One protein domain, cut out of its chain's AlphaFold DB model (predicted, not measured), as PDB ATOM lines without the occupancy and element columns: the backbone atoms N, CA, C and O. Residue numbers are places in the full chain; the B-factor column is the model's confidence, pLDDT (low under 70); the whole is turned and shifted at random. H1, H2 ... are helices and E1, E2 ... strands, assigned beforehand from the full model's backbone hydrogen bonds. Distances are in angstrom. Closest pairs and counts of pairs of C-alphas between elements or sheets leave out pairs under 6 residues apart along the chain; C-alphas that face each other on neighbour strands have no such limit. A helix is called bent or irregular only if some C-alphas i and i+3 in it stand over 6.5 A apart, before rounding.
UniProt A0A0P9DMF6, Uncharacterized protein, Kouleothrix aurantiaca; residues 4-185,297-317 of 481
ATOM      1  N   PRO A   4       6.014 -16.499-101.225       87.62
ATOM      2  CA  PRO A   4       5.813 -15.105-100.846       87.62
ATOM      3  C   PRO A   4       5.928 -14.919 -99.330       87.62
ATOM      4  O   PRO A   4       5.279 -15.651 -98.586       87.62
ATOM      5  N   ALA A   5       6.726 -13.947 -98.890       86.81
ATOM      6  CA  ALA A   5       6.989 -13.687 -97.474       86.81
ATOM      7  C   ALA A   5       6.577 -12.271 -97.050       86.81
ATOM      8  O   ALA A   5       5.966 -12.102 -96.000       86.81
ATOM      9  N   THR A   6       6.858 -11.256 -97.873       88.81
ATOM     10  CA  THR A   6       6.619  -9.856 -97.488       88.81
ATOM     11  C   THR A   6       6.346  -8.947 -98.683       88.81
ATOM     12  O   THR A   6       6.890  -9.157 -99.767       88.81
ATOM     13  N   LEU A   7       5.483  -7.944 -98.517       91.44
ATOM     14  CA  LEU A   7       5.193  -6.952 -99.550       91.44
ATOM     15  C   LEU A   7       6.336  -5.927 -99.624       91.44
ATOM     16  O   LEU A   7       6.589  -5.201 -98.668       91.44
ATOM     17  N   LEU A   8       7.008  -5.857-100.775       91.50
ATOM     18  CA  LEU A   8       8.106  -4.916-101.026       91.50
ATOM     19  C   LEU A   8       7.636  -3.651-101.736       91.50
ATOM     20  O   LEU A   8       8.307  -2.627-101.669       91.50
ATOM     21  N   ASP A   9       6.524  -3.724-102.471       94.00
ATOM     22  CA  ASP A   9       6.025  -2.585-103.224       94.00
ATOM     23  C   ASP A   9       4.566  -2.730-103.651       94.00
ATOM     24  O   ASP A   9       4.074  -3.841-103.869       94.00
ATOM     25  N   LEU A  10       3.897  -1.592-103.836       94.94
ATOM     26  CA  LEU A  10       2.518  -1.517-104.304       94.94
ATOM     27  C   LEU A  10       2.285  -0.226-105.101       94.94
ATOM     28  O   LEU A  10       2.393   0.880-104.561       94.94
ATOM     29  N   PHE A  11       1.955  -0.364-106.385       95.12
ATOM     30  CA  PHE A  11       1.759   0.757-107.308       95.12
ATOM     31  C   PHE A  11       0.763   0.413-108.419       95.12
ATOM     32  O   PHE A  11       0.458  -0.754-108.660       95.12
ATOM     33  N   TYR A  12       0.248   1.423-109.117       94.69
ATOM     34  CA  TYR A  12      -0.563   1.223-110.316       94.69
ATOM     35  C   TYR A  12       0.312   1.145-111.561       94.69
ATOM     36  O   TYR A  12       1.186   1.977-111.771       94.69
ATOM     37  N   LEU A  13       0.046   0.183-112.428       93.44
ATOM     38  CA  LEU A  13       0.646   0.105-113.750       93.44
ATOM     39  C   LEU A  13      -0.365   0.591-114.786       93.44
ATOM     40  O   LEU A  13      -1.543   0.247-114.698       93.44
ATOM     41  N   ARG A  14       0.091   1.352-115.781       90.94
ATOM     42  CA  ARG A  14      -0.700   1.839-116.921       90.94
ATOM     43  C   ARG A  14       0.101   1.720-118.208       90.94
ATOM     44  O   ARG A  14       1.302   1.926-118.187       90.94
ATOM     45  N   SER A  15      -0.549   1.463-119.339       88.44
ATOM     46  CA  SER A  15       0.124   1.449-120.655       88.44
ATOM     47  C   SER A  15       0.496   2.851-121.171       88.44
ATOM     48  O   SER A  15       1.367   2.992-122.030       88.44
ATOM     49  N   ALA A  16      -0.220   3.864-120.680       84.31
ATOM     50  CA  ALA A  16      -0.112   5.291-120.977       84.31
ATOM     51  C   ALA A  16      -0.874   6.095-119.892       84.31
ATOM     52  O   ALA A  16      -1.760   5.510-119.255       84.31
ATOM     53  N   PRO A  17      -0.615   7.405-119.711       80.00
ATOM     54  CA  PRO A  17      -1.210   8.209-118.631       80.00
ATOM     55  C   PRO A  17      -2.743   8.114-118.523       80.00
ATOM     56  O   PRO A  17      -3.281   7.907-117.438       80.00
ATOM     57  N   ASP A  18      -3.450   8.120-119.657       80.69
ATOM     58  CA  ASP A  18      -4.924   8.076-119.704       80.69
ATOM     59  C   ASP A  18      -5.520   6.658-119.799       80.69
ATOM     60  O   ASP A  18      -6.726   6.483-119.990       80.69
ATOM     61  N   SER A  19      -4.690   5.616-119.711       84.06
ATOM     62  CA  SER A  19      -5.149   4.226-119.828       84.06
ATOM     63  C   SER A  19      -5.619   3.646-118.484       84.06
ATOM     64  O   SER A  19      -5.260   4.164-117.422       84.06
ATOM     65  N   PRO A  20      -6.427   2.567-118.491       84.69
ATOM     66  CA  PRO A  20      -6.788   1.856-117.268       84.69
ATOM     67  C   PRO A  20      -5.550   1.473-116.451       84.69
ATOM     68  O   PRO A  20      -4.529   1.071-117.008       84.69
ATOM     69  N   ALA A  21      -5.656   1.612-115.129       89.56
ATOM     70  CA  ALA A  21      -4.621   1.191-114.194       89.56
ATOM     71  C   ALA A  21      -4.926  -0.194-113.634       89.56
ATOM     72  O   ALA A  21      -6.049  -0.441-113.196       89.56
ATOM     73  N   GLU A  22      -3.902  -1.035-113.548       92.19
ATOM     74  CA  GLU A  22      -3.945  -2.284-112.792       92.19
ATOM     75  C   GLU A  22      -3.016  -2.177-111.585       92.19
ATOM     76  O   GLU A  22      -1.864  -1.754-111.700       92.19
ATOM     77  N   LEU A  23      -3.525  -2.527-110.402       94.38
ATOM     78  CA  LEU A  23      -2.698  -2.577-109.201       94.38
ATOM     79  C   LEU A  23      -1.631  -3.660-109.395       94.38
ATOM     80  O   LEU A  23      -1.936  -4.744-109.886       94.38
ATOM     81  N   THR A  24      -0.393  -3.363-109.023       95.56
ATOM     82  CA  THR A  24       0.763  -4.256-109.122       95.56
ATOM     83  C   THR A  24       1.423  -4.366-107.757       95.56
ATOM     84  O   THR A  24       1.772  -3.351-107.155       95.56
ATOM     85  N   ALA A  25       1.586  -5.596-107.278       95.69
ATOM     86  CA  ALA A  25       2.247  -5.918-106.022       95.69
ATOM     87  C   ALA A  25       3.573  -6.617-106.313       95.69
ATOM     88  O   ALA A  25       3.624  -7.584-107.084       95.69
ATOM     89  N   VAL A  26       4.631  -6.142-105.664       95.00
ATOM     90  CA  VAL A  26       5.957  -6.762-105.684       95.00
ATOM     91  C   VAL A  26       6.195  -7.391-104.324       95.00
ATOM     92  O   VAL A  26       6.059  -6.734-103.294       95.00
ATOM     93  N   VAL A  27       6.510  -8.680-104.313       92.69
ATOM     94  CA  VAL A  27       6.530  -9.496-103.102       92.69
ATOM     95  C   VAL A  27       7.894 -10.151-102.958       92.69
ATOM     96  O   VAL A  27       8.328 -10.906-103.828       92.69
ATOM     97  N   GLY A  28       8.563  -9.874-101.847       89.75
ATOM     98  CA  GLY A  28       9.781 -10.553-101.441       89.75
ATOM     99  C   GLY A  28       9.445 -11.987-101.071       89.75
ATOM    100  O   GLY A  28       8.512 -12.248-100.306       89.75
ATOM    101  N   CYS A  29      10.171 -12.923-101.662       88.25
ATOM    102  CA  CYS A  29      10.025 -14.343-101.408       88.25
ATOM    103  C   CYS A  29      11.169 -14.829-100.514       88.25
ATOM    104  O   CYS A  29      12.246 -14.232-100.485       88.25
ATOM    105  N   LEU A  30      10.949 -15.945 -99.816       81.38
ATOM    106  CA  LEU A  30      12.034 -16.645 -99.120       81.38
ATOM    107  C   LEU A  30      13.183 -16.930-100.106       81.38
ATOM    108  O   LEU A  30      12.907 -17.234-101.269       81.38
ATOM    109  N   GLN A  31      14.439 -16.875 -99.637       76.62
ATOM    110  CA  GLN A  31      15.663 -17.054-100.444       76.62
ATOM    111  C   GLN A  31      16.031 -15.855-101.343       76.62
ATOM    112  O   GLN A  31      16.827 -16.000-102.268       76.62
ATOM    113  N   GLY A  32      15.449 -14.674-101.104       78.81
ATOM    114  CA  GLY A  32      15.803 -13.438-101.821       78.81
ATOM    115  C   GLY A  32      15.230 -13.307-103.242       78.81
ATOM    116  O   GLY A  32      15.654 -12.438-104.004       78.81
ATOM    117  N   ASP A  33      14.262 -14.146-103.621       87.81
ATOM    118  CA  ASP A  33      13.522 -14.040-104.889       87.81
ATOM    119  C   ASP A  33      12.470 -12.914-104.855       87.81
ATOM    120  O   ASP A  33      11.958 -12.551-103.797       87.81
ATOM    121  N   ILE A  34      12.048 -12.435-106.034       90.81
ATOM    122  CA  ILE A  34      10.894 -11.529-106.169       90.81
ATOM    123  C   ILE A  34       9.744 -12.222-106.901       90.81
ATOM    124  O   ILE A  34       9.898 -12.762-108.001       90.81
ATOM    125  N   GLY A  35       8.554 -12.156-106.312       91.88
ATOM    126  CA  GLY A  35       7.275 -12.414-106.960       91.88
ATOM    127  C   GLY A  35       6.617 -11.110-107.408       91.88
ATOM    128  O   GLY A  35       6.727 -10.086-106.740       91.88
ATOM    129  N   VAL A  36       5.917 -11.145-108.539       94.50
ATOM    130  CA  VAL A  36       5.194  -9.986-109.081       94.50
ATOM    131  C   VAL A  36       3.803 -10.439-109.476       94.50
ATOM    132  O   VAL A  36       3.656 -11.449-110.167       94.50
ATOM    133  N   VAL A  37       2.788  -9.711-109.019       94.38
ATOM    134  CA  VAL A  37       1.384 -10.041-109.268       94.38
ATOM    135  C   VAL A  37       0.619  -8.777-109.643       94.38
ATOM    136  O   VAL A  37       0.805  -7.733-109.022       94.38
ATOM    137  N   VAL A  38      -0.239  -8.876-110.658       93.44
ATOM    138  CA  VAL A  38      -0.962  -7.738-111.234       93.44
ATOM    139  C   VAL A  38      -2.462  -8.029-111.287       93.44
ATOM    140  O   VAL A  38      -2.868  -9.147-111.612       93.44
ATOM    141  N   GLY A  39      -3.275  -7.028-110.952       91.19
ATOM    142  CA  GLY A  39      -4.733  -7.077-111.050       91.19
ATOM    143  C   GLY A  39      -5.358  -8.237-110.269       91.19
ATOM    144  O   GLY A  39      -4.972  -8.533-109.137       91.19
ATOM    145  N   ASP A  40      -6.316  -8.924-110.891       88.81
ATOM    146  CA  ASP A  40      -7.098  -9.997-110.259       88.81
ATOM    147  C   ASP A  40      -6.247 -11.186-109.786       88.81
ATOM    148  O   ASP A  40      -6.650 -11.918-108.878       88.81
ATOM    149  N   ALA A  41      -5.036 -11.360-110.330       89.69
ATOM    150  CA  ALA A  41      -4.121 -12.407-109.886       89.69
ATOM    151  C   ALA A  41      -3.710 -12.246-108.409       89.69
ATOM    152  O   ALA A  41      -3.308 -13.225-107.779       89.69
ATOM    153  N   MET A  42      -3.869 -11.053-107.817       91.25
ATOM    154  CA  MET A  42      -3.627 -10.822-106.386       91.25
ATOM    155  C   MET A  42      -4.512 -11.676-105.485       91.25
ATOM    156  O   MET A  42      -4.111 -12.014-104.373       91.25
ATOM    157  N   GLN A  43      -5.686 -12.092-105.968       90.06
ATOM    158  CA  GLN A  43      -6.564 -12.983-105.216       90.06
ATOM    159  C   GLN A  43      -5.940 -14.366-104.991       90.06
ATOM    160  O   GLN A  43      -6.352 -15.065-104.073       90.06
ATOM    161  N   ALA A  44      -4.921 -14.756-105.764       90.31
ATOM    162  CA  ALA A  44      -4.202 -16.016-105.586       90.31
ATOM    163  C   ALA A  44      -3.036 -15.938-104.576       90.31
ATOM    164  O   ALA A  44      -2.434 -16.968-104.274       90.31
ATOM    165  N   LEU A  45      -2.701 -14.750-104.056       92.88
ATOM    166  CA  LEU A  45      -1.633 -14.587-103.061       92.88
ATOM    167  C   LEU A  45      -2.015 -15.209-101.703       92.88
ATOM    168  O   LEU A  45      -3.203 -15.291-101.389       92.88
ATOM    169  N   PRO A  46      -1.037 -15.615-100.870       94.00
ATOM    170  CA  PRO A  46      -1.299 -16.058 -99.500       94.00
ATOM    171  C   PRO A  46      -2.072 -15.016 -98.679       94.00
ATOM    172  O   PRO A  46      -1.938 -13.813 -98.916       94.00
ATOM    173  N   GLU A  47      -2.863 -15.468 -97.699       92.75
ATOM    174  CA  GLU A  47      -3.743 -14.585 -96.916       92.75
ATOM    175  C   GLU A  47      -2.973 -13.492 -96.171       92.75
ATOM    176  O   GLU A  47      -3.437 -12.354 -96.142       92.75
ATOM    177  N   ASP A  48      -1.774 -13.800 -95.675       90.62
ATOM    178  CA  ASP A  48      -0.912 -12.829 -94.998       90.62
ATOM    179  C   ASP A  48      -0.536 -11.678 -95.937       90.62
ATOM    180  O   ASP A  48      -0.738 -10.512 -95.601       90.62
ATOM    181  N   ILE A  49      -0.097 -11.995 -97.165       92.50
ATOM    182  CA  ILE A  49       0.242 -11.005 -98.201       92.50
ATOM    183  C   ILE A  49      -0.992 -10.199 -98.619       92.50
ATOM    184  O   ILE A  49      -0.926  -8.972 -98.714       92.50
ATOM    185  N   ARG A  50      -2.144 -10.859 -98.818       94.06
ATOM    186  CA  ARG A  50      -3.414 -10.164 -99.096       94.06
ATOM    187  C   ARG A  50      -3.801  -9.227 -97.951       94.06
ATOM    188  O   ARG A  50      -4.316  -8.140 -98.201       94.06
ATOM    189  N   GLY A  51      -3.526  -9.613 -96.706       92.12
ATOM    190  CA  GLY A  51      -3.666  -8.774 -95.520       92.12
ATOM    191  C   GLY A  51      -2.821  -7.505 -95.600       92.12
ATOM    192  O   GLY A  51      -3.367  -6.417 -95.407       92.12
ATOM    193  N   GLN A  52      -1.537  -7.622 -95.963       91.69
ATOM    194  CA  GLN A  52      -0.642  -6.465 -96.118       91.69
ATOM    195  C   GLN A  52      -1.122  -5.516 -97.224       91.69
ATOM    196  O   GLN A  52      -1.160  -4.302 -97.021       91.69
ATOM    197  N   ILE A  53      -1.554  -6.062 -98.369       93.38
ATOM    198  CA  ILE A  53      -2.106  -5.273 -99.481       93.38
ATOM    199  C   ILE A  53      -3.352  -4.508 -99.020       93.38
ATOM    200  O   ILE A  53      -3.407  -3.290 -99.175       93.38
ATOM    201  N   ARG A  54      -4.318  -5.181 -98.379       92.19
ATOM    202  CA  ARG A  54      -5.540  -4.531 -97.872       92.19
ATOM    203  C   ARG A  54      -5.229  -3.446 -96.844       92.19
ATOM    204  O   ARG A  54      -5.832  -2.375 -96.891       92.19
ATOM    205  N   ALA A  55      -4.286  -3.690 -95.933       90.62
ATOM    206  CA  ALA A  55      -3.844  -2.685 -94.967       90.62
ATOM    207  C   ALA A  55      -3.259  -1.450 -95.675       90.62
ATOM    208  O   ALA A  55      -3.624  -0.319 -95.340       90.62
ATOM    209  N   ALA A  56      -2.426  -1.658 -96.701       90.75
ATOM    210  CA  ALA A  56      -1.867  -0.587 -97.523       90.75
ATOM    211  C   ALA A  56      -2.948   0.193 -98.282       90.75
ATOM    212  O   ALA A  56      -2.947   1.427 -98.255       90.75
ATOM    213  N   GLU A  57      -3.904  -0.497 -98.905       90.81
ATOM    214  CA  GLU A  57      -5.028   0.127 -99.606       90.81
ATOM    215  C   GLU A  57      -5.890   0.970 -98.662       90.81
ATOM    216  O   GLU A  57      -6.230   2.104 -98.995       90.81
ATOM    217  N   VAL A  58      -6.206   0.468 -97.467       90.38
ATOM    218  CA  VAL A  58      -7.002   1.206 -96.477       90.38
ATOM    219  C   VAL A  58      -6.237   2.424 -95.962       90.38
ATOM    220  O   VAL A  58      -6.757   3.541 -96.011       90.38
ATOM    221  N   SER A  59      -4.990   2.241 -95.521       88.06
ATOM    222  CA  SER A  59      -4.182   3.323 -94.948       88.06
ATOM    223  C   SER A  59      -3.902   4.438 -95.952       88.06
ATOM    224  O   SER A  59      -3.855   5.607 -95.573       88.06
ATOM    225  N   ARG A  60      -3.721   4.097 -97.234       86.81
ATOM    226  CA  ARG A  60      -3.454   5.067 -98.304       86.81
ATOM    227  C   ARG A  60      -4.710   5.455 -99.087       86.81
ATOM    228  O   ARG A  60      -4.612   6.182-100.069       86.81
ATOM    229  N   ARG A  61      -5.900   5.012 -98.657       87.81
ATOM    230  CA  ARG A  61      -7.201   5.267 -99.314       87.81
ATOM    231  C   ARG A  61      -7.216   4.883-100.802       87.81
ATOM    232  O   ARG A  61      -7.834   5.560-101.619       87.81
ATOM    233  N   GLY A  62      -6.496   3.820-101.153       84.12
ATOM    234  CA  GLY A  62      -6.325   3.341-102.524       84.12
ATOM    235  C   GLY A  62      -5.455   4.238-103.409       84.12
ATOM    236  O   GLY A  62      -5.417   4.015-104.619       84.12
ATOM    237  N   VAL A  63      -4.783   5.241-102.835       88.69
ATOM    238  CA  VAL A  63      -3.908   6.173-103.549       88.69
ATOM    239  C   VAL A  63      -2.479   5.645-103.528       88.69
ATOM    240  O   VAL A  63      -1.824   5.613-102.485       88.69
ATOM    241  N   PHE A  64      -1.978   5.281-104.702       91.38
ATOM    242  CA  PHE A  64      -0.602   4.829-104.905       91.38
ATOM    243  C   PHE A  64       0.021   5.589-106.068       91.38
ATOM    244  O   PHE A  64      -0.690   6.219-106.852       91.38
ATOM    245  N   ARG A  65       1.347   5.536-106.194       92.94
ATOM    246  CA  ARG A  65       2.000   6.028-107.410       92.94
ATOM    247  C   ARG A  65       1.564   5.192-108.611       92.94
ATOM    248  O   ARG A  65       1.234   4.015-108.442       92.94
ATOM    249  N   ALA A  66       1.577   5.781-109.799       92.94
ATOM    250  CA  ALA A  66       1.361   5.055-111.042       92.94
ATOM    251  C   ALA A  66       2.590   5.122-111.952       92.94
ATOM    252  O   ALA A  66       3.302   6.123-111.972       92.94
ATOM    253  N   LEU A  67       2.818   4.043-112.696       93.88
ATOM    254  CA  LEU A  67       3.847   3.928-113.720       93.88
ATOM    255  C   LEU A  67       3.179   3.763-115.086       93.88
ATOM    256  O   LEU A  67       2.525   2.749-115.344       93.88
ATOM    257  N   ALA A  68       3.348   4.755-115.957       92.81
ATOM    258  CA  ALA A  68       2.845   4.760-117.326       92.81
ATOM    259  C   ALA A  68       3.844   4.076-118.276       92.81
ATOM    260  O   ALA A  68       4.513   4.728-119.071       92.81
ATOM    261  N   VAL A  69       3.960   2.750-118.186       92.44
ATOM    262  CA  VAL A  69       4.930   1.944-118.938       92.44
ATOM    263  C   VAL A  69       4.252   0.797-119.691       92.44
ATOM    264  O   VAL A  69       3.373   0.103-119.181       92.44
ATOM    265  N   ARG A  70       4.683   0.572-120.932       91.44
ATOM    266  CA  ARG A  70       4.277  -0.551-121.790       91.44
ATOM    267  C   ARG A  70       4.985  -1.847-121.417       91.44
ATOM    268  O   ARG A  70       4.420  -2.926-121.605       91.44
ATOM    269  N   GLU A  71       6.205  -1.718-120.914       93.12
ATOM    270  CA  GLU A  71       7.077  -2.813-120.522       93.12
ATOM    271  C   GLU A  71       7.863  -2.437-119.263       93.12
ATOM    272  O   GLU A  71       8.463  -1.365-119.201       93.12
ATOM    273  N   LEU A  72       7.864  -3.331-118.271       95.88
ATOM    274  CA  LEU A  72       8.570  -3.150-117.007       95.88
ATOM    275  C   LEU A  72       9.322  -4.419-116.620       95.88
ATOM    276  O   LEU A  72       8.719  -5.486-116.494       95.88
ATOM    277  N   TYR A  73      10.621  -4.303-116.377       96.19
ATOM    278  CA  TYR A  73      11.434  -5.378-115.816       96.19
ATOM    279  C   TYR A  73      11.533  -5.240-114.301       96.19
ATOM    280  O   TYR A  73      11.662  -4.138-113.777       96.19
ATOM    281  N   ILE A  74      11.487  -6.365-113.593       95.94
ATOM    282  CA  ILE A  74      11.665  -6.421-112.141       95.94
ATOM    283  C   ILE A  74      12.913  -7.241-111.847       95.94
ATOM    284  O   ILE A  74      13.015  -8.392-112.285       95.94
ATOM    285  N   THR A  75      13.851  -6.650-111.111       93.69
ATOM    286  CA  THR A  75      15.216  -7.166-110.969       93.69
ATOM    287  C   THR A  75      15.696  -7.064-109.522       93.69
ATOM    288  O   THR A  75      15.389  -6.091-108.835       93.69
ATOM    289  N   THR A  76      16.453  -8.058-109.053       92.56
ATOM    290  CA  THR A  76      17.200  -7.985-107.784       92.56
ATOM    291  C   THR A  76      18.537  -7.284-108.000       92.56
ATOM    292  O   THR A  76      19.085  -7.343-109.100       92.56
ATOM    293  N   LEU A  77      19.075  -6.640-106.968       91.81
ATOM    294  CA  LEU A  77      20.435  -6.105-106.968       91.81
ATOM    295  C   LEU A  77      21.281  -6.814-105.917       91.81
ATOM    296  O   LEU A  77      21.028  -6.676-104.721       91.81
ATOM    297  N   ASP A  78      22.316  -7.496-106.393       86.06
ATOM    298  CA  ASP A  78      23.223  -8.300-105.577       86.06
ATOM    299  C   ASP A  78      24.600  -7.626-105.446       86.06
ATOM    300  O   ASP A  78      25.316  -7.817-104.462       86.06
ATOM    301  N   ALA A  79      25.010  -6.844-106.449       83.44
ATOM    302  CA  ALA A  79      26.275  -6.119-106.429       83.44
ATOM    303  C   ALA A  79      26.269  -4.919-107.376       83.44
ATOM    304  O   ALA A  79      25.635  -4.943-108.431       83.44
ATOM    305  N   VAL A  80      27.053  -3.904-107.022       86.75
ATOM    306  CA  VAL A  80      27.409  -2.785-107.900       86.75
ATOM    307  C   VAL A  80      28.912  -2.854-108.139       86.75
ATOM    308  O   VAL A  80      29.690  -3.021-107.199       86.75
ATOM    309  N   ASP A  81      29.325  -2.765-109.397       83.62
ATOM    310  CA  ASP A  81      30.730  -2.660-109.782       83.62
ATOM    311  C   ASP A  81      30.933  -1.401-110.612       83.62
ATOM    312  O   ASP A  81      30.129  -1.056-111.486       83.62
ATOM    313  N   GLN A  82      32.032  -0.730-110.316       75.38
ATOM    314  CA  GLN A  82      32.493   0.438-111.027       75.38
ATOM    315  C   GLN A  82      33.891   0.127-111.549       75.38
ATOM    316  O   GLN A  82      34.853   0.006-110.781       75.38
ATOM    317  N   GLU A  83      34.005  -0.012-112.869       69.00
ATOM    318  CA  GLU A  83      35.296  -0.277-113.488       69.00
ATOM    319  C   GLU A  83      36.255   0.895-113.242       69.00
ATOM    320  O   GLU A  83      35.902   2.075-113.324       69.00
ATOM    321  N   ALA A  84      37.505   0.566-112.921       57.81
ATOM    322  CA  ALA A  84      38.527   1.570-112.693       57.81
ATOM    323  C   ALA A  84      38.918   2.213-114.035       57.81
ATOM    324  O   ALA A  84      39.663   1.611-114.806       57.81
ATOM    325  N   ARG A  85      38.496   3.469-114.236       59.06
ATOM    326  CA  ARG A  85      38.869   4.388-115.337       59.06
ATOM    327  C   ARG A  85      38.054   4.276-116.627       59.06
ATOM    328  O   ARG A  85      38.583   3.930-117.683       59.06
ATOM    329  N   VAL A  86      36.835   4.786-116.571       52.75
ATOM    330  CA  VAL A  86      36.314   5.603-117.673       52.75
ATOM    331  C   VAL A  86      36.372   7.059-117.183       52.75
ATOM    332  O   VAL A  86      36.423   7.290-115.978       52.75
ATOM    333  N   ALA A  87      36.598   8.023-118.070       56.97
ATOM    334  CA  ALA A  87      36.645   9.433-117.690       56.97
ATOM    335  C   ALA A  87      35.259  10.036-117.939       56.97
ATOM    336  O   ALA A  87      34.838  10.095-119.096       56.97
ATOM    337  N   GLY A  88      34.577  10.477-116.880       75.75
ATOM    338  CA  GLY A  88      33.323  11.218-116.982       75.75
ATOM    339  C   GLY A  88      32.440  11.137-115.735       75.75
ATOM    340  O   GLY A  88      32.416  10.154-114.996       75.75
ATOM    341  N   PHE A  89      31.634  12.174-115.507       87.44
ATOM    342  CA  PHE A  89      30.703  12.199-114.372       87.44
ATOM    343  C   PHE A  89      29.604  11.129-114.463       87.44
ATOM    344  O   PHE A  89      29.157  10.630-113.428       87.44
ATOM    345  N   ASN A  90      29.200  10.746-115.681       89.69
ATOM    346  CA  ASN A  90      28.210   9.697-115.943       89.69
ATOM    347  C   ASN A  90      28.833   8.371-116.412       89.69
ATOM    348  O   ASN A  90      28.301   7.710-117.301       89.69
ATOM    349  N   ASP A  91      29.975   7.985-115.837       86.44
ATOM    350  CA  ASP A  91      30.605   6.700-116.157       86.44
ATOM    351  C   ASP A  91      29.647   5.513-116.002       86.44
ATOM    352  O   ASP A  91      28.786   5.492-115.116       86.44
ATOM    353  N   ALA A  92      29.861   4.493-116.832       87.44
ATOM    354  CA  ALA A  92      29.118   3.247-116.765       87.44
ATOM    355  C   ALA A  92      29.388   2.491-115.451       87.44
ATOM    356  O   ALA A  92      30.525   2.356-114.993       87.44
ATOM    357  N   LEU A  93      28.316   1.953-114.881       88.56
ATOM    358  CA  LEU A  93      28.283   1.062-113.732       88.56
ATOM    359  C   LEU A  93      27.671  -0.268-114.151       88.56
ATOM    360  O   LEU A  93      26.742  -0.293-114.960       88.56
ATOM    361  N   TYR A  94      28.128  -1.359-113.543       89.25
ATOM    362  CA  TYR A  94      27.536  -2.679-113.725       89.25
ATOM    363  C   TYR A  94      26.767  -3.091-112.473       89.25
ATOM    364  O   TYR A  94      27.340  -3.289-111.402       89.25
ATOM    365  N   LEU A  95      25.456  -3.244-112.624       90.88
ATOM    366  CA  LEU A  95      24.551  -3.746-111.600       90.88
ATOM    367  C   LEU A  95      24.337  -5.237-111.815       90.88
ATOM    368  O   LEU A  95      23.709  -5.637-112.794       90.88
ATOM    369  N   TYR A  96      24.857  -6.059-110.915       89.62
ATOM    370  CA  TYR A  96      24.680  -7.504-110.962       89.62
ATOM    371  C   TYR A  96      23.441  -7.906-110.182       89.62
ATOM    372  O   TYR A  96      23.192  -7.414-109.081       89.62
ATOM    373  N   GLY A  97      22.703  -8.849-110.745       89.75
ATOM    374  CA  GLY A  97      21.573  -9.455-110.075       89.75
ATOM    375  C   GLY A  97      20.784 -10.340-111.013       89.75
ATOM    376  O   GLY A  97      21.305 -10.851-112.012       89.75
ATOM    377  N   ARG A  98      19.503 -10.522-110.704       91.12
ATOM    378  CA  ARG A  98      18.637 -11.422-111.456       91.12
ATOM    379  C   ARG A  98      17.353 -10.740-111.873       91.12
ATOM    380  O   ARG A  98      16.632 -10.177-111.053       91.12
ATOM    381  N   MET A  99      17.037 -10.845-113.157       91.94
ATOM    382  CA  MET A  99      15.761 -10.416-113.711       91.94
ATOM    383  C   MET A  99      14.697 -11.469-113.381       91.94
ATOM    384  O   MET A  99      14.769 -12.616-113.832       91.94
ATOM    385  N   GLN A 100      13.727 -11.075-112.561       92.81
ATOM    386  CA  GLN A 100      12.745 -11.955-111.916       92.81
ATOM    387  C   GLN A 100      11.415 -12.008-112.665       92.81
ATOM    388  O   GLN A 100      10.701 -13.017-112.599       92.81
ATOM    389  N   ALA A 101      11.061 -10.920-113.349       94.88
ATOM    390  CA  ALA A 101       9.838 -10.822-114.129       94.88
ATOM    391  C   ALA A 101       9.921  -9.719-115.191       94.88
ATOM    392  O   ALA A 101      10.685  -8.762-115.068       94.88
ATOM    393  N   CYS A 102       9.075  -9.852-116.208       95.12
ATOM    394  CA  CYS A 102       8.749  -8.800-117.160       95.12
ATOM    395  C   CYS A 102       7.229  -8.630-117.190       95.12
ATOM    396  O   CYS A 102       6.499  -9.608-117.377       95.12
ATOM    397  N   ILE A 103       6.752  -7.404-117.001       94.88
ATOM    398  CA  ILE A 103       5.344  -7.042-117.129       94.88
ATOM    399  C   ILE A 103       5.163  -6.328-118.464       94.88
ATOM    400  O   ILE A 103       5.860  -5.355-118.742       94.88
ATOM    401  N   ARG A 104       4.233  -6.803-119.291       93.06
ATOM    402  CA  ARG A 104       3.915  -6.214-120.599       93.06
ATOM    403  C   ARG A 104       2.421  -6.023-120.762       93.06
ATOM    404  O   ARG A 104       1.638  -6.878-120.350       93.06
ATOM    405  N   TRP A 105       2.031  -4.951-121.436       87.25
ATOM    406  CA  TRP A 105       0.639  -4.733-121.818       87.25
ATOM    407  C   TRP A 105       0.266  -5.526-123.071       87.25
ATOM    408  O   TRP A 105       0.836  -5.325-124.143       87.25
ATOM    409  N   ASP A 106      -0.738  -6.394-122.949       80.00
ATOM    410  CA  ASP A 106      -1.387  -7.073-124.071       80.00
ATOM    411  C   ASP A 106      -2.780  -6.473-124.284       80.00
ATOM    412  O   ASP A 106      -3.737  -6.831-123.596       80.00
ATOM    413  N   ARG A 107      -2.875  -5.534-125.236       72.88
ATOM    414  CA  ARG A 107      -4.072  -4.758-125.625       72.88
ATOM    415  C   ARG A 107      -4.722  -3.964-124.483       72.88
ATOM    416  O   ARG A 107      -4.721  -2.740-124.532       72.88
ATOM    417  N   HIS A 108      -5.293  -4.650-123.495       75.00
ATOM    418  CA  HIS A 108      -6.092  -4.077-122.410       75.00
ATOM    419  C   HIS A 108      -5.731  -4.588-121.012       75.00
ATOM    420  O   HIS A 108      -6.325  -4.100-120.059       75.00
ATOM    421  N   GLN A 109      -4.805  -5.544-120.878       85.25
ATOM    422  CA  GLN A 109      -4.408  -6.092-119.577       85.25
ATOM    423  C   GLN A 109      -2.894  -6.221-119.465       85.25
ATOM    424  O   GLN A 109      -2.209  -6.485-120.462       85.25
ATOM    425  N   ALA A 110      -2.371  -6.070-118.252       89.81
ATOM    426  CA  ALA A 110      -0.969  -6.323-117.982       89.81
ATOM    427  C   ALA A 110      -0.744  -7.823-117.741       89.81
ATOM    428  O   ALA A 110      -1.416  -8.478-116.947       89.81
ATOM    429  N   ARG A 111       0.238  -8.394-118.439       90.62
ATOM    430  CA  ARG A 111       0.660  -9.785-118.272       90.62
ATOM    431  C   ARG A 111       2.041  -9.830-117.653       90.62
ATOM    432  O   ARG A 111       2.978  -9.222-118.167       90.62
ATOM    433  N   THR A 112       2.172 -10.614-116.589       93.25
ATOM    434  CA  THR A 112       3.465 -10.901-115.966       93.25
ATOM    435  C   THR A 112       4.042 -12.180-116.556       93.25
ATOM    436  O   THR A 112       3.401 -13.228-116.534       93.25
ATOM    437  N   THR A 113       5.264 -12.098-117.071       93.00
ATOM    438  CA  THR A 113       6.062 -13.252-117.488       93.00
ATOM    439  C   THR A 113       7.162 -13.466-116.452       93.00
ATOM    440  O   THR A 113       8.000 -12.574-116.292       93.00
ATOM    441  N   PRO A 114       7.183 -14.600-115.727       91.31
ATOM    442  CA  PRO A 114       8.275 -14.894-114.813       91.31
ATOM    443  C   PRO A 114       9.567 -15.102-115.607       91.31
ATOM    444  O   PRO A 114       9.583 -15.787-116.630       91.31
ATOM    445  N   LEU A 115      10.646 -14.510-115.114       90.31
ATOM    446  CA  LEU A 115      11.999 -14.663-115.636       90.31
ATOM    447  C   LEU A 115      12.895 -15.220-114.528       90.31
ATOM    448  O   LEU A 115      12.518 -15.233-113.353       90.31
ATOM    449  N   ASN A 116      14.070 -15.715-114.902       85.56
ATOM    450  CA  ASN A 116      15.073 -16.169-113.944       85.56
ATOM    451  C   ASN A 116      16.478 -15.993-114.526       85.56
ATOM    452  O   ASN A 116      17.291 -16.915-114.507       85.56
ATOM    453  N   ASN A 117      16.713 -14.828-115.127       85.06
ATOM    454  CA  ASN A 117      17.935 -14.569-115.871       85.06
ATOM    455  C   ASN A 117      18.901 -13.809-114.969       85.06
ATOM    456  O   ASN A 117      18.667 -12.640-114.661       85.06
ATOM    457  N   GLU A 118      19.961 -14.476-114.528       87.50
ATOM    458  CA  GLU A 118      21.099 -13.804-113.903       87.50
ATOM    459  C   GLU A 118      21.857 -13.002-114.957       87.50
ATOM    460  O   GLU A 118      21.970 -13.416-116.116       87.50
ATOM    461  N   GLY A 119      22.371 -11.844-114.568       82.06
ATOM    462  CA  GLY A 119      23.119 -11.008-115.484       82.06
ATOM    463  C   GLY A 119      23.637  -9.739-114.840       82.06
ATOM    464  O   GLY A 119      23.665  -9.584-113.619       82.06
ATOM    465  N   ARG A 120      24.059  -8.824-115.708       85.75
ATOM    466  CA  ARG A 120      24.491  -7.484-115.331       85.75
ATOM    467  C   ARG A 120      23.784  -6.453-116.195       85.75
ATOM    468  O   ARG A 120      23.707  -6.622-117.411       85.75
ATOM    469  N   LEU A 121      23.286  -5.398-115.566       86.56
ATOM    470  CA  LEU A 121      22.751  -4.222-116.232       86.56
ATOM    471  C   LEU A 121      23.819  -3.130-116.225       86.56
ATOM    472  O   LEU A 121      24.392  -2.838-115.180       86.56
ATOM    473  N   MET A 122      24.079  -2.532-117.383       89.06
ATOM    474  CA  MET A 122      24.949  -1.365-117.485       89.06
ATOM    475  C   MET A 122      24.097  -0.099-117.388       89.06
ATOM    476  O   MET A 122      23.170   0.062-118.178       89.06
ATOM    477  N   VAL A 123      24.409   0.787-116.444       90.44
ATOM    478  CA  VAL A 123      23.722   2.081-116.266       90.44
ATOM    479  C   VAL A 123      24.732   3.203-116.082       90.44
ATOM    480  O   VAL A 123      25.861   2.942-115.673       90.44
ATOM    481  N   GLY A 124      24.342   4.447-116.348       90.44
ATOM    482  CA  GLY A 124      25.159   5.596-115.988       90.44
ATOM    483  C   GLY A 124      25.160   5.846-114.478       90.44
ATOM    484  O   GLY A 124      24.169   5.621-113.773       90.44
ATOM    485  N   ARG A 125      26.275   6.350-113.954       92.31
ATOM    486  CA  ARG A 125      26.393   6.766-112.551       92.31
ATOM    487  C   ARG A 125      25.358   7.814-112.148       92.31
ATOM    488  O   ARG A 125      24.765   7.714-111.074       92.31
ATOM    489  N   LEU A 126      25.137   8.811-113.003       94.31
ATOM    490  CA  LEU A 126      24.156   9.866-112.762       94.31
ATOM    491  C   LEU A 126      22.726   9.333-112.861       94.31
ATOM    492  O   LEU A 126      21.860   9.871-112.172       94.31
ATOM    493  N   ASP A 127      22.484   8.277-113.645       93.94
ATOM    494  CA  ASP A 127      21.180   7.606-113.710       93.94
ATOM    495  C   ASP A 127      20.859   6.912-112.384       93.94
ATOM    496  O   ASP A 127      19.741   7.019-111.885       93.94
ATOM    497  N   LEU A 128      21.841   6.252-111.763       94.94
ATOM    498  CA  LEU A 128      21.647   5.589-110.472       94.94
ATOM    499  C   LEU A 128      21.449   6.591-109.325       94.94
ATOM    500  O   LEU A 128      20.570   6.402-108.483       94.94
ATOM    501  N   LEU A 129      22.203   7.697-109.324       96.25
ATOM    502  CA  LEU A 129      21.984   8.806-108.387       96.25
ATOM    503  C   LEU A 129      20.612   9.467-108.602       96.25
ATOM    504  O   LEU A 129      19.915   9.757-107.630       96.25
ATOM    505  N   GLN A 130      20.184   9.656-109.856       95.62
ATOM    506  CA  GLN A 130      18.840  10.154-110.175       95.62
ATOM    507  C   GLN A 130      17.752   9.201-109.693       95.62
ATOM    508  O   GLN A 130      16.746   9.643-109.144       95.62
ATOM    509  N   ALA A 131      17.945   7.898-109.892       95.50
ATOM    510  CA  ALA A 131      16.989   6.886-109.475       95.50
ATOM    511  C   ALA A 131      16.806   6.885-107.955       95.50
ATOM    512  O   ALA A 131      15.690   6.683-107.486       95.50
ATOM    513  N   TYR A 132      17.864   7.159-107.183       95.88
ATOM    514  CA  TYR A 132      17.731   7.372-105.743       95.88
ATOM    515  C   TYR A 132      16.978   8.665-105.409       95.88
ATOM    516  O   TYR A 132      16.087   8.638-104.556       95.88
ATOM    517  N   LEU A 133      17.317   9.772-106.086       94.88
ATOM    518  CA  LEU A 133      16.697  11.081-105.867       94.88
ATOM    519  C   LEU A 133      15.174  11.022-106.036       94.88
ATOM    520  O   LEU A 133      14.437  11.426-105.140       94.88
ATOM    521  N   GLU A 134      14.714  10.471-107.157       90.88
ATOM    522  CA  GLU A 134      13.285  10.361-107.470       90.88
ATOM    523  C   GLU A 134      12.634   9.196-106.714       90.88
ATOM    524  O   GLU A 134      11.567   9.337-106.116       90.88
ATOM    525  N   GLY A 135      13.290   8.031-106.687       88.19
ATOM    526  CA  GLY A 135      12.734   6.800-106.122       88.19
ATOM    527  C   GLY A 135      12.494   6.864-104.615       88.19
ATOM    528  O   GLY A 135      11.560   6.236-104.117       88.19
ATOM    529  N   SER A 136      13.262   7.669-103.877       90.19
ATOM    530  CA  SER A 136      13.124   7.773-102.417       90.19
ATOM    531  C   SER A 136      11.772   8.329-101.969       90.19
ATOM    532  O   SER A 136      11.242   7.888-100.951       90.19
ATOM    533  N   ALA A 137      11.161   9.236-102.739       87.81
ATOM    534  CA  ALA A 137       9.811   9.740-102.459       87.81
ATOM    535  C   ALA A 137       8.717   8.671-102.659       87.81
ATOM    536  O   ALA A 137       7.571   8.836-102.231       87.81
ATOM    537  N   HIS A 138       9.079   7.574-103.319       88.94
ATOM    538  CA  HIS A 138       8.197   6.508-103.764       88.94
ATOM    539  C   HIS A 138       8.502   5.158-103.117       88.94
ATOM    540  O   HIS A 138       7.818   4.178-103.432       88.94
ATOM    541  N   ALA A 139       9.482   5.116-102.212       90.75
ATOM    542  CA  ALA A 139       9.838   3.935-101.450       90.75
ATOM    543  C   ALA A 139       8.630   3.416-100.654       90.75
ATOM    544  O   ALA A 139       7.780   4.173-100.167       90.75
ATOM    545  N   PHE A 140       8.515   2.097-100.563       91.06
ATOM    546  CA  PHE A 140       7.371   1.464 -99.937       91.06
ATOM    547  C   PHE A 140       7.582   1.365 -98.428       91.06
ATOM    548  O   PHE A 140       8.425   0.616 -97.954       91.06
ATOM    549  N   GLN A 141       6.787   2.112 -97.669       89.56
ATOM    550  CA  GLN A 141       6.734   1.986 -96.213       89.56
ATOM    551  C   GLN A 141       5.794   0.848 -95.812       89.56
ATOM    552  O   GLN A 141       4.609   0.885 -96.181       89.56
ATOM    553  N   SER A 142       6.312  -0.125 -95.058       83.00
ATOM    554  CA  SER A 142       5.491  -1.180 -94.457       83.00
ATOM    555  C   SER A 142       4.559  -0.587 -93.405       83.00
ATOM    556  O   SER A 142       4.901   0.357 -92.698       83.00
ATOM    557  N   LEU A 143       3.363  -1.160 -93.294       79.50
ATOM    558  CA  LEU A 143       2.399  -0.814 -92.244       79.50
ATOM    559  C   LEU A 143       2.341  -1.859 -91.130       79.50
ATOM    560  O   LEU A 143       1.644  -1.659 -90.140       79.50
ATOM    561  N   ILE A 144       3.020  -2.988 -91.327       74.00
ATOM    562  CA  ILE A 144       3.039  -4.110 -90.386       74.00
ATOM    563  C   ILE A 144       4.312  -4.047 -89.552       74.00
ATOM    564  O   ILE A 144       4.270  -4.199 -88.336       74.00
ATOM    565  N   GLU A 145       5.431  -3.763 -90.210       70.81
ATOM    566  CA  GLU A 145       6.724  -3.557 -89.576       70.81
ATOM    567  C   GLU A 145       6.947  -2.051 -89.433       70.81
ATOM    568  O   GLU A 145       7.224  -1.361 -90.419       70.81
ATOM    569  N   ALA A 146       6.762  -1.532 -88.216       65.38
ATOM    570  CA  ALA A 146       6.906  -0.109 -87.931       65.38
ATOM    571  C   ALA A 146       8.266   0.419 -88.424       65.38
ATOM    572  O   ALA A 146       9.298  -0.195 -88.179       65.38
ATOM    573  N   GLU A 147       8.233   1.557 -89.122       67.31
ATOM    574  CA  GLU A 147       9.406   2.308 -89.604       67.31
ATOM    575  C   GLU A 147      10.277   1.624 -90.671       67.31
ATOM    576  O   GLU A 147      11.321   2.155 -91.041       67.31
ATOM    577  N   THR A 148       9.835   0.513 -91.264       82.75
ATOM    578  CA  THR A 148      10.601  -0.157 -92.328       82.75
ATOM    579  C   THR A 148      10.247   0.372 -93.717       82.75
ATOM    580  O   THR A 148       9.075   0.578 -94.059       82.75
ATOM    581  N   THR A 149      11.273   0.605 -94.538       88.31
ATOM    582  CA  THR A 149      11.118   1.186 -95.876       88.31
ATOM    583  C   THR A 149      11.865   0.369 -96.926       88.31
ATOM    584  O   THR A 149      13.084   0.245 -96.879       88.31
ATOM    585  N   ALA A 150      11.136  -0.134 -97.920       90.88
ATOM    586  CA  ALA A 150      11.703  -0.796 -99.085       90.88
ATOM    587  C   ALA A 150      11.937   0.213-100.222       90.88
ATOM    588  O   ALA A 150      11.011   0.697-100.883       90.88
ATOM    589  N   TYR A 151      13.205   0.530-100.453       93.00
ATOM    590  CA  TYR A 151      13.689   1.346-101.558       93.00
ATOM    591  C   TYR A 151      13.907   0.503-102.818       93.00
ATOM    592  O   TYR A 151      14.229  -0.685-102.763       93.00
ATOM    593  N   HIS A 152      13.774   1.154-103.970       94.62
ATOM    594  CA  HIS A 152      14.057   0.597-105.287       94.62
ATOM    595  C   HIS A 152      14.626   1.686-106.198       94.62
ATOM    596  O   HIS A 152      14.419   2.876-105.960       94.62
ATOM    597  N   PHE A 153      15.304   1.273-107.266       95.81
ATOM    598  CA  PHE A 153      15.788   2.164-108.314       95.81
ATOM    599  C   PHE A 153      14.980   1.951-109.590       95.81
ATOM    600  O   PHE A 153      14.888   0.828-110.082       95.81
ATOM    601  N   MET A 154      14.408   3.023-110.139       95.94
ATOM    602  CA  MET A 154      13.825   3.013-111.480       95.94
ATOM    603  C   MET A 154      14.906   3.418-112.479       95.94
ATOM    604  O   MET A 154      15.344   4.566-112.483       95.94
ATOM    605  N   LEU A 155      15.359   2.466-113.292       95.75
ATOM    606  CA  LEU A 155      16.524   2.633-114.156       95.75
ATOM    607  C   LEU A 155      16.169   2.427-115.631       95.75
ATOM    608  O   LEU A 155      15.359   1.545-115.948       95.75
ATOM    609  N   PRO A 156      16.787   3.202-116.538       93.50
ATOM    610  CA  PRO A 156      16.661   2.967-117.963       93.50
ATOM    611  C   PRO A 156      17.521   1.757-118.353       93.50
ATOM    612  O   PRO A 156      18.686   1.660-117.974       93.50
ATOM    613  N   VAL A 157      16.945   0.830-119.117       89.19
ATOM    614  CA  VAL A 157      17.672  -0.304-119.725       89.19
ATOM    615  C   VAL A 157      17.753  -0.193-121.248       89.19
ATOM    616  O   VAL A 157      18.379  -1.021-121.903       89.19
ATOM    617  N   GLU A 158      17.140   0.849-121.814       88.94
ATOM    618  CA  GLU A 158      17.179   1.196-123.233       88.94
ATOM    619  C   GLU A 158      17.431   2.706-123.422       88.94
ATOM    620  O   GLU A 158      17.309   3.481-122.470       88.94
ATOM    621  N   PRO A 159      17.761   3.158-124.649       88.69
ATOM    622  CA  PRO A 159      17.949   4.577-124.943       88.69
ATOM    623  C   PRO A 159      16.698   5.427-124.681       88.69
ATOM    624  O   PRO A 159      15.564   4.951-124.785       88.69
ATOM    625  N   THR A 160      16.899   6.732-124.470       92.81
ATOM    626  CA  THR A 160      15.849   7.706-124.115       92.81
ATOM    627  C   THR A 160      14.628   7.650-125.034       92.81
ATOM    628  O   THR A 160      13.497   7.767-124.572       92.81
ATOM    629  N   ALA A 161      14.827   7.420-126.337       92.50
ATOM    630  CA  ALA A 161      13.739   7.333-127.313       92.50
ATOM    631  C   ALA A 161      12.728   6.209-127.010       92.50
ATOM    632  O   ALA A 161      11.539   6.371-127.295       92.50
ATOM    633  N   ASN A 162      13.181   5.099-126.421       92.88
ATOM    634  CA  ASN A 162      12.323   3.982-126.029       92.88
ATOM    635  C   ASN A 162      11.717   4.207-124.641       92.88
ATOM    636  O   ASN A 162      10.530   3.932-124.444       92.88
ATOM    637  N   VAL A 163      12.492   4.788-123.719       93.75
ATOM    638  CA  VAL A 163      12.022   5.163-122.376       93.75
ATOM    639  C   VAL A 163      10.844   6.128-122.468       93.75
ATOM    640  O   VAL A 163       9.814   5.891-121.849       93.75
ATOM    641  N   VAL A 164      10.911   7.142-123.340       93.12
ATOM    642  CA  VAL A 164       9.793   8.074-123.596       93.12
ATOM    643  C   VAL A 164       8.513   7.355-124.047       93.12
ATOM    644  O   VAL A 164       7.409   7.839-123.814       93.12
ATOM    645  N   GLN A 165       8.632   6.186-124.680       90.19
ATOM    646  CA  GLN A 165       7.488   5.374-125.111       90.19
ATOM    647  C   GLN A 165       6.994   4.401-124.027       90.19
ATOM    648  O   GLN A 165       6.100   3.595-124.298       90.19
ATOM    649  N   GLY A 166       7.567   4.454-122.823       90.00
ATOM    650  CA  GLY A 166       7.264   3.556-121.715       90.00
ATOM    651  C   GLY A 166       7.859   2.156-121.883       90.00
ATOM    652  O   GLY A 166       7.289   1.201-121.364       90.00
ATOM    653  N   SER A 167       8.941   2.005-122.645       90.75
ATOM    654  CA  SER A 167       9.659   0.735-122.829       90.75
ATOM    655  C   SER A 167      11.057   0.807-122.224       90.75
ATOM    656  O   SER A 167      11.588   1.898-122.034       90.75
ATOM    657  N   GLY A 168      11.666  -0.350-121.953       89.19
ATOM    658  CA  GLY A 168      13.069  -0.403-121.552       89.19
ATOM    659  C   GLY A 168      13.335   0.201-120.176       89.19
ATOM    660  O   GLY A 168      14.282   0.966-120.003       89.19
ATOM    661  N   ILE A 169      12.506  -0.150-119.191       94.50
ATOM    662  CA  ILE A 169      12.616   0.331-117.809       94.50
ATOM    663  C   ILE A 169      12.692  -0.860-116.863       94.50
ATOM    664  O   ILE A 169      11.952  -1.834-117.024       94.50
ATOM    665  N   ALA A 170      13.547  -0.763-115.849       95.69
ATOM    666  CA  ALA A 170      13.624  -1.734-114.769       95.69
ATOM    667  C   ALA A 170      13.358  -1.082-113.407       95.69
ATOM    668  O   ALA A 170      13.888  -0.010-113.121       95.69
ATOM    669  N   LEU A 171      12.589  -1.760-112.549       96.62
ATOM    670  CA  LEU A 171      12.644  -1.546-111.104       96.62
ATOM    671  C   LEU A 171      13.644  -2.535-110.515       96.62
ATOM    672  O   LEU A 171      13.478  -3.755-110.613       96.62
ATOM    673  N   VAL A 172      14.696  -1.988-109.922       95.81
ATOM    674  CA  VAL A 172      15.805  -2.731-109.340       95.81
ATOM    675  C   VAL A 172      15.713  -2.641-107.822       95.81
ATOM    676  O   VAL A 172      15.755  -1.549-107.257       95.81
ATOM    677  N   TYR A 173      15.582  -3.791-107.168       93.81
ATOM    678  CA  TYR A 173      15.402  -3.912-105.724       93.81
ATOM    679  C   TYR A 173      16.682  -4.455-105.077       93.81
ATOM    680  O   TYR A 173      17.027  -5.618-105.301       93.81
ATOM    681  N   PRO A 174      17.382  -3.656-104.256       90.31
ATOM    682  CA  PRO A 174      18.436  -4.147-103.370       90.31
ATOM    683  C   PRO A 174      17.786  -4.987-102.275       90.31
ATOM    684  O   PRO A 174      17.195  -4.445-101.341       90.31
ATOM    685  N   ILE A 175      17.801  -6.308-102.437       73.31
ATOM    686  CA  ILE A 175      17.051  -7.207-101.557       73.31
ATOM    687  C   ILE A 175      17.945  -7.756-100.464       73.31
ATOM    688  O   ILE A 175      19.064  -8.205-100.701       73.31
ATOM    689  N   LEU A 176      17.384  -7.754 -99.262       66.06
ATOM    690  CA  LEU A 176      17.859  -8.519 -98.127       66.06
ATOM    691  C   LEU A 176      17.052  -9.816 -98.083       66.06
ATOM    692  O   LEU A 176      15.825  -9.769 -98.164       66.06
ATOM    693  N   ASP A 177      17.718 -10.969 -97.994       64.88
ATOM    694  CA  ASP A 177      17.014 -12.250 -97.860       64.88
ATOM    695  C   ASP A 177      16.132 -12.207 -96.597       64.88
ATOM    696  O   ASP A 177      16.680 -12.033 -95.506       64.88
ATOM    697  N   PRO A 178      14.800 -12.380 -96.703       59.66
ATOM    698  CA  PRO A 178      13.903 -12.358 -95.546       59.66
ATOM    699  C   PRO A 178      14.185 -13.458 -94.511       59.66
ATOM    700  O   PRO A 178      13.720 -13.373 -93.381       59.66
ATOM    701  N   LEU A 179      14.921 -14.516 -94.875       59.78
ATOM    702  CA  LEU A 179      15.368 -15.533 -93.911       59.78
ATOM    703  C   LEU A 179      16.496 -15.038 -93.002       59.78
ATOM    704  O   LEU A 179      16.747 -15.621 -91.949       59.78
ATOM    705  N   ILE A 180      17.200 -14.001 -93.442       60.72
ATOM    706  CA  ILE A 180      18.333 -13.401 -92.742       60.72
ATOM    707  C   ILE A 180      17.894 -12.090 -92.094       60.72
ATOM    708  O   ILE A 180      18.272 -11.807 -90.962       60.72
ATOM    709  N   SER A 181      17.057 -11.330 -92.802       63.53
ATOM    710  CA  SER A 181      16.525 -10.047 -92.382       63.53
ATOM    711  C   SER A 181      15.102 -10.187 -91.861       63.53
ATOM    712  O   SER A 181      14.186 -10.496 -92.619       63.53
ATOM    713  N   ASN A 182      14.889  -9.835 -90.595       64.88
ATOM    714  CA  ASN A 182      13.550  -9.701 -90.007       64.88
ATOM    715  C   ASN A 182      12.826  -8.412 -90.453       64.88
ATOM    716  O   ASN A 182      11.862  -8.000 -89.814       64.88
ATOM    717  N   SER A 183      13.344  -7.726 -91.474       74.94
ATOM    718  CA  SER A 183      12.864  -6.428 -91.929       74.94
ATOM    719  C   SER A 183      13.014  -6.271 -93.439       74.94
ATOM    720  O   SER A 183      14.007  -6.725 -94.020       74.94
ATOM    721  N   ILE A 184      12.062  -5.576 -94.064       82.69
ATOM    722  CA  ILE A 184      12.179  -5.129 -95.462       82.69
ATOM    723  C   ILE A 184      13.053  -3.881 -95.646       82.69
ATOM    724  O   ILE A 184      13.256  -3.451 -96.782       82.69
ATOM    725  N   ASP A 185      13.528  -3.268 -94.557       87.06
ATOM    726  CA  ASP A 185      14.299  -2.032 -94.620       87.06
ATOM    727  C   ASP A 185      15.666  -2.257 -95.278       87.06
ATOM    728  O   ASP A 185      16.555  -2.909 -94.729       87.06
ATOM    729  N   ARG A 297      25.393  17.528-115.027       92.62
ATOM    730  CA  ARG A 297      24.588  16.867-116.055       92.62
ATOM    731  C   ARG A 297      24.792  17.471-117.430       92.62
ATOM    732  O   ARG A 297      24.796  18.687-117.607       92.62
ATOM    733  N   THR A 298      24.818  16.596-118.422       92.19
ATOM    734  CA  THR A 298      24.654  16.971-119.822       92.19
ATOM    735  C   THR A 298      23.171  17.135-120.179       92.19
ATOM    736  O   THR A 298      22.256  16.796-119.414       92.19
ATOM    737  N   SER A 299      22.900  17.645-121.384       92.06
ATOM    738  CA  SER A 299      21.541  17.695-121.934       92.06
ATOM    739  C   SER A 299      20.937  16.304-122.142       92.06
ATOM    740  O   SER A 299      19.724  16.150-122.015       92.06
ATOM    741  N   GLU A 300      21.762  15.299-122.447       91.19
ATOM    742  CA  GLU A 300      21.314  13.915-122.635       91.19
ATOM    743  C   GLU A 300      20.887  13.293-121.302       91.19
ATOM    744  O   GLU A 300      19.784  12.747-121.213       91.19
ATOM    745  N   ASP A 301      21.685  13.486-120.245       93.25
ATOM    746  CA  ASP A 301      21.351  13.030-118.886       93.25
ATOM    747  C   ASP A 301      20.047  13.674-118.395       93.25
ATOM    748  O   ASP A 301      19.183  13.023-117.808       93.25
ATOM    749  N   THR A 302      19.875  14.968-118.679       94.69
ATOM    750  CA  THR A 302      18.659  15.711-118.323       94.69
ATOM    751  C   THR A 302      17.439  15.180-119.079       94.69
ATOM    752  O   THR A 302      16.369  15.022-118.491       94.69
ATOM    753  N   ALA A 303      17.588  14.866-120.369       95.19
ATOM    754  CA  ALA A 303      16.510  14.298-121.175       95.19
ATOM    755  C   ALA A 303      16.100  12.899-120.687       95.19
ATOM    756  O   ALA A 303      14.904  12.612-120.628       95.19
ATOM    757  N   MET A 304      17.059  12.050-120.303       94.81
ATOM    758  CA  MET A 304      16.777  10.734-119.720       94.81
ATOM    759  C   MET A 304      16.066  10.853-118.366       94.81
ATOM    760  O   MET A 304      15.026  10.226-118.160       94.81
ATOM    761  N   ALA A 305      16.571  11.706-117.468       93.75
ATOM    762  CA  ALA A 305      15.953  11.955-116.167       93.75
ATOM    763  C   ALA A 305      14.501  12.441-116.311       93.75
ATOM    764  O   ALA A 305      13.603  11.920-115.649       93.75
ATOM    765  N   GLN A 306      14.250  13.378-117.232       94.75
ATOM    766  CA  GLN A 306      12.901  13.863-117.520       94.75
ATOM    767  C   GLN A 306      12.016  12.776-118.140       94.75
ATOM    768  O   GLN A 306      10.831  12.698-117.817       94.75
ATOM    769  N   ALA A 307      12.567  11.935-119.023       94.56
ATOM    770  CA  ALA A 307      11.832  10.824-119.615       94.56
ATOM    771  C   ALA A 307      11.348   9.848-118.538       94.56
ATOM    772  O   ALA A 307      10.174   9.503-118.551       94.56
ATOM    773  N   LEU A 308      12.200   9.468-117.580       94.00
ATOM    774  CA  LEU A 308      11.813   8.605-116.458       94.00
ATOM    775  C   LEU A 308      10.783   9.277-115.544       94.00
ATOM    776  O   LEU A 308       9.768   8.662-115.217       94.00
ATOM    777  N   ALA A 309      10.999  10.547-115.186       92.44
ATOM    778  CA  ALA A 309      10.078  11.305-114.341       92.44
ATOM    779  C   ALA A 309       8.676  11.423-114.965       92.44
ATOM    780  O   ALA A 309       7.676  11.281-114.269       92.44
ATOM    781  N   ASN A 310       8.580  11.603-116.287       92.38
ATOM    782  CA  ASN A 310       7.299  11.698-116.999       92.38
ATOM    783  C   ASN A 310       6.471  10.404-116.971       92.38
ATOM    784  O   ASN A 310       5.272  10.444-117.238       92.38
ATOM    785  N   LEU A 311       7.095   9.259-116.692       92.12
ATOM    786  CA  LEU A 311       6.403   7.972-116.594       92.12
ATOM    787  C   LEU A 311       5.871   7.715-115.184       92.12
ATOM    788  O   LEU A 311       5.095   6.779-114.991       92.12
ATOM    789  N   LEU A 312       6.302   8.513-114.209       90.94
ATOM    790  CA  LEU A 312       5.979   8.364-112.804       90.94
ATOM    791  C   LEU A 312       4.943   9.407-112.390       90.94
ATOM    792  O   LEU A 312       5.215  10.600-112.288       90.94
ATOM    793  N   GLU A 313       3.736   8.945-112.092       85.62
ATOM    794  CA  GLU A 313       2.681   9.787-111.539       85.62
ATOM    795  C   GLU A 313       2.637   9.597-110.024       85.62
ATOM    796  O   GLU A 313       2.329   8.514-109.521       85.62
ATOM    797  N   ALA A 314       2.942  10.658-109.275       77.31
ATOM    798  CA  ALA A 314       3.212  10.549-107.845       77.31
ATOM    799  C   ALA A 314       2.063   9.927-107.032       77.31
ATOM    800  O   ALA A 314       2.322   9.192-106.075       77.31
ATOM    801  N   ARG A 315       0.801  10.228-107.373       77.12
ATOM    802  CA  ARG A 315      -0.388   9.753-106.648       77.12
ATOM    803  C   ARG A 315      -1.600   9.667-107.569       77.12
ATOM    804  O   ARG A 315      -2.091  10.688-108.039       77.12
ATOM    805  N   VAL A 316      -2.116   8.458-107.755       75.81
ATOM    806  CA  VAL A 316      -3.283   8.167-108.586       75.81
ATOM    807  C   VAL A 316      -4.263   7.305-107.799       75.81
ATOM    808  O   VAL A 316      -3.890   6.323-107.158       75.81
ATOM    809  N   THR A 317      -5.538   7.677-107.867       67.75
ATOM    810  CA  THR A 317      -6.662   6.816-107.487       67.75
ATOM    811  C   THR A 317      -7.130   6.110-108.758       67.75
ATOM    812  O   THR A 317      -7.223   6.763-109.804       67.75
TER     813      THR A 317
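What this domain is: This is residues 4 to 185 and 297 to 317 of the 481 residues of an uncharacterized protein of Kouleothrix aurantiaca (UniProt A0A0P9DMF6). Two strongly twisted sheets lie partly face to face with their strands crossed, a sandwich in which the larger sheet, E5 to E10, holds the long, sharply bent hairpin of E7 and E8, whose far end, with E6, reaches away from the smaller sheet, E3 E2 E1 E4 E11. H3 covers E9 of the larger sheet with H5 side by side with it and little H4 packed on H5, while H2 covers E1 of the smaller sheet and H1 stands beside E2. The printed part has 203 residues, with five named helices and eleven named strands in the order E1 E2 E3 H1 H2 E4 E5 E6 E7 E8 H3 E9 H4 E10 H5 E11. The larger sheet is branched, with parallel and antiparallel pairs, and the smaller is mixed; the class is mixed, helices and strands. The whole is compact, with a radius of gyration of the C-alphas of 16.4 A and spans of 51 by 41 by 30 A.

Where its parts are: In the larger sheet, E5 is residues 71 to 77, 19.3 A long, and E6 is residues 79 to 82. E7, residues 92 to 106, is 33.0 A long, and E8, residues 109 to 124, is 32.0 A long and ends at C-alpha 124, (25.159, 5.596, -115.988). E9 is residues 153 to 156 and E10 residues 169 to 174. In the smaller sheet, E1, residues 4 to 14, begins at C-alpha 4, (5.813, -15.105, -100.846), and is 24.2 A long. E2 is residues 22 to 29, 21.7 A long, E3 residues 34 to 38, E4 residues 64 to 68, and E11 residues 312 to 316, ending at C-alpha 316, (-3.283, 8.167, -108.586). The helices are H1, residues 39 to 44; H2, residues 47 to 59, 18.0 A; H3, residues 125 to 138, 20.2 A; H4, residues 160 to 163; and H5, residues 299 to 310, 16.2 A.

How they stand to each other: E7 has E5 and E6 on one side and E8 on the other side. E7 bends by 90 degrees at residue 97 and E8 by 103 degrees at residue 118; N 99 and O 117 of this hairpin are 2.9 A apart. E6, E7 and E8 form a meander, each strand the antiparallel neighbour of the one before, with N 81 and O 94 at 2.9 A. E5 is antiparallel to E7, N 74 to O 101 2.9 A, and parallel to E10, N 75 to O 171 3.0 A. E9 is antiparallel to E10, N 155 to O 170 2.9 A. H3 is on this sheet at a height of 8.2 A, over E9, with Ala 131 and Phe 153 their closest C-alphas at 5.0 A. H3 and H5 touch at a shallow tilt of 23 degrees, the same way, the C-alphas of Gln 130 and Ala 305 coming closest at 6.9 A. H4 touches H5, with Thr 160 and Met 304 the closest C-alphas at 5.4 A. The strands of the two sheets stand at 51 degrees; the closest C-alphas of E3 and E7 are those of Ile 34 and Gln 100, 6.1 A apart. E1, E2 and E3 form another meander, with N 24 to O 11 at 2.8 A and N 27 to O 35 at 2.8 A. E1 and E4 are parallel, N 14 to O 67 2.8 A; E4 and E11 are antiparallel, N 66 to O 313 2.8 A. E3, H1 H2 and E4 form a split strand-helix-strand unit, two strands running the same way with E2 and E1 between them, and its crossover is right-handed. H2 lies over E1 at a height of 8.6 A, with Thr 6 and Ile 49 their closest C-alphas at 6.5 A; H1 is at the sheet's level. Every O i to N i+4 pair is within hydrogen-bond range in H2 and H5; H3 has 8 of 10, H1 has 0 of 2 but 3 of 3 O i to N i+3 pairs, and H4 is too short for an O i to N i+4 pair.

The domain as a whole: The two C-alphas farthest apart, those of Glu 47 and Ala 87, are 51.4 A apart. Residues 186 to 296 are cut out, and C-alphas 185 and 297 are 30.4 A apart across the cut. Of the links that are printed whole, H3 to E9 is long. The mean pLDDT of the printed part is 87.7; residues 83 to 87, 146 to 147, 176 to 182 and 317 are under 70.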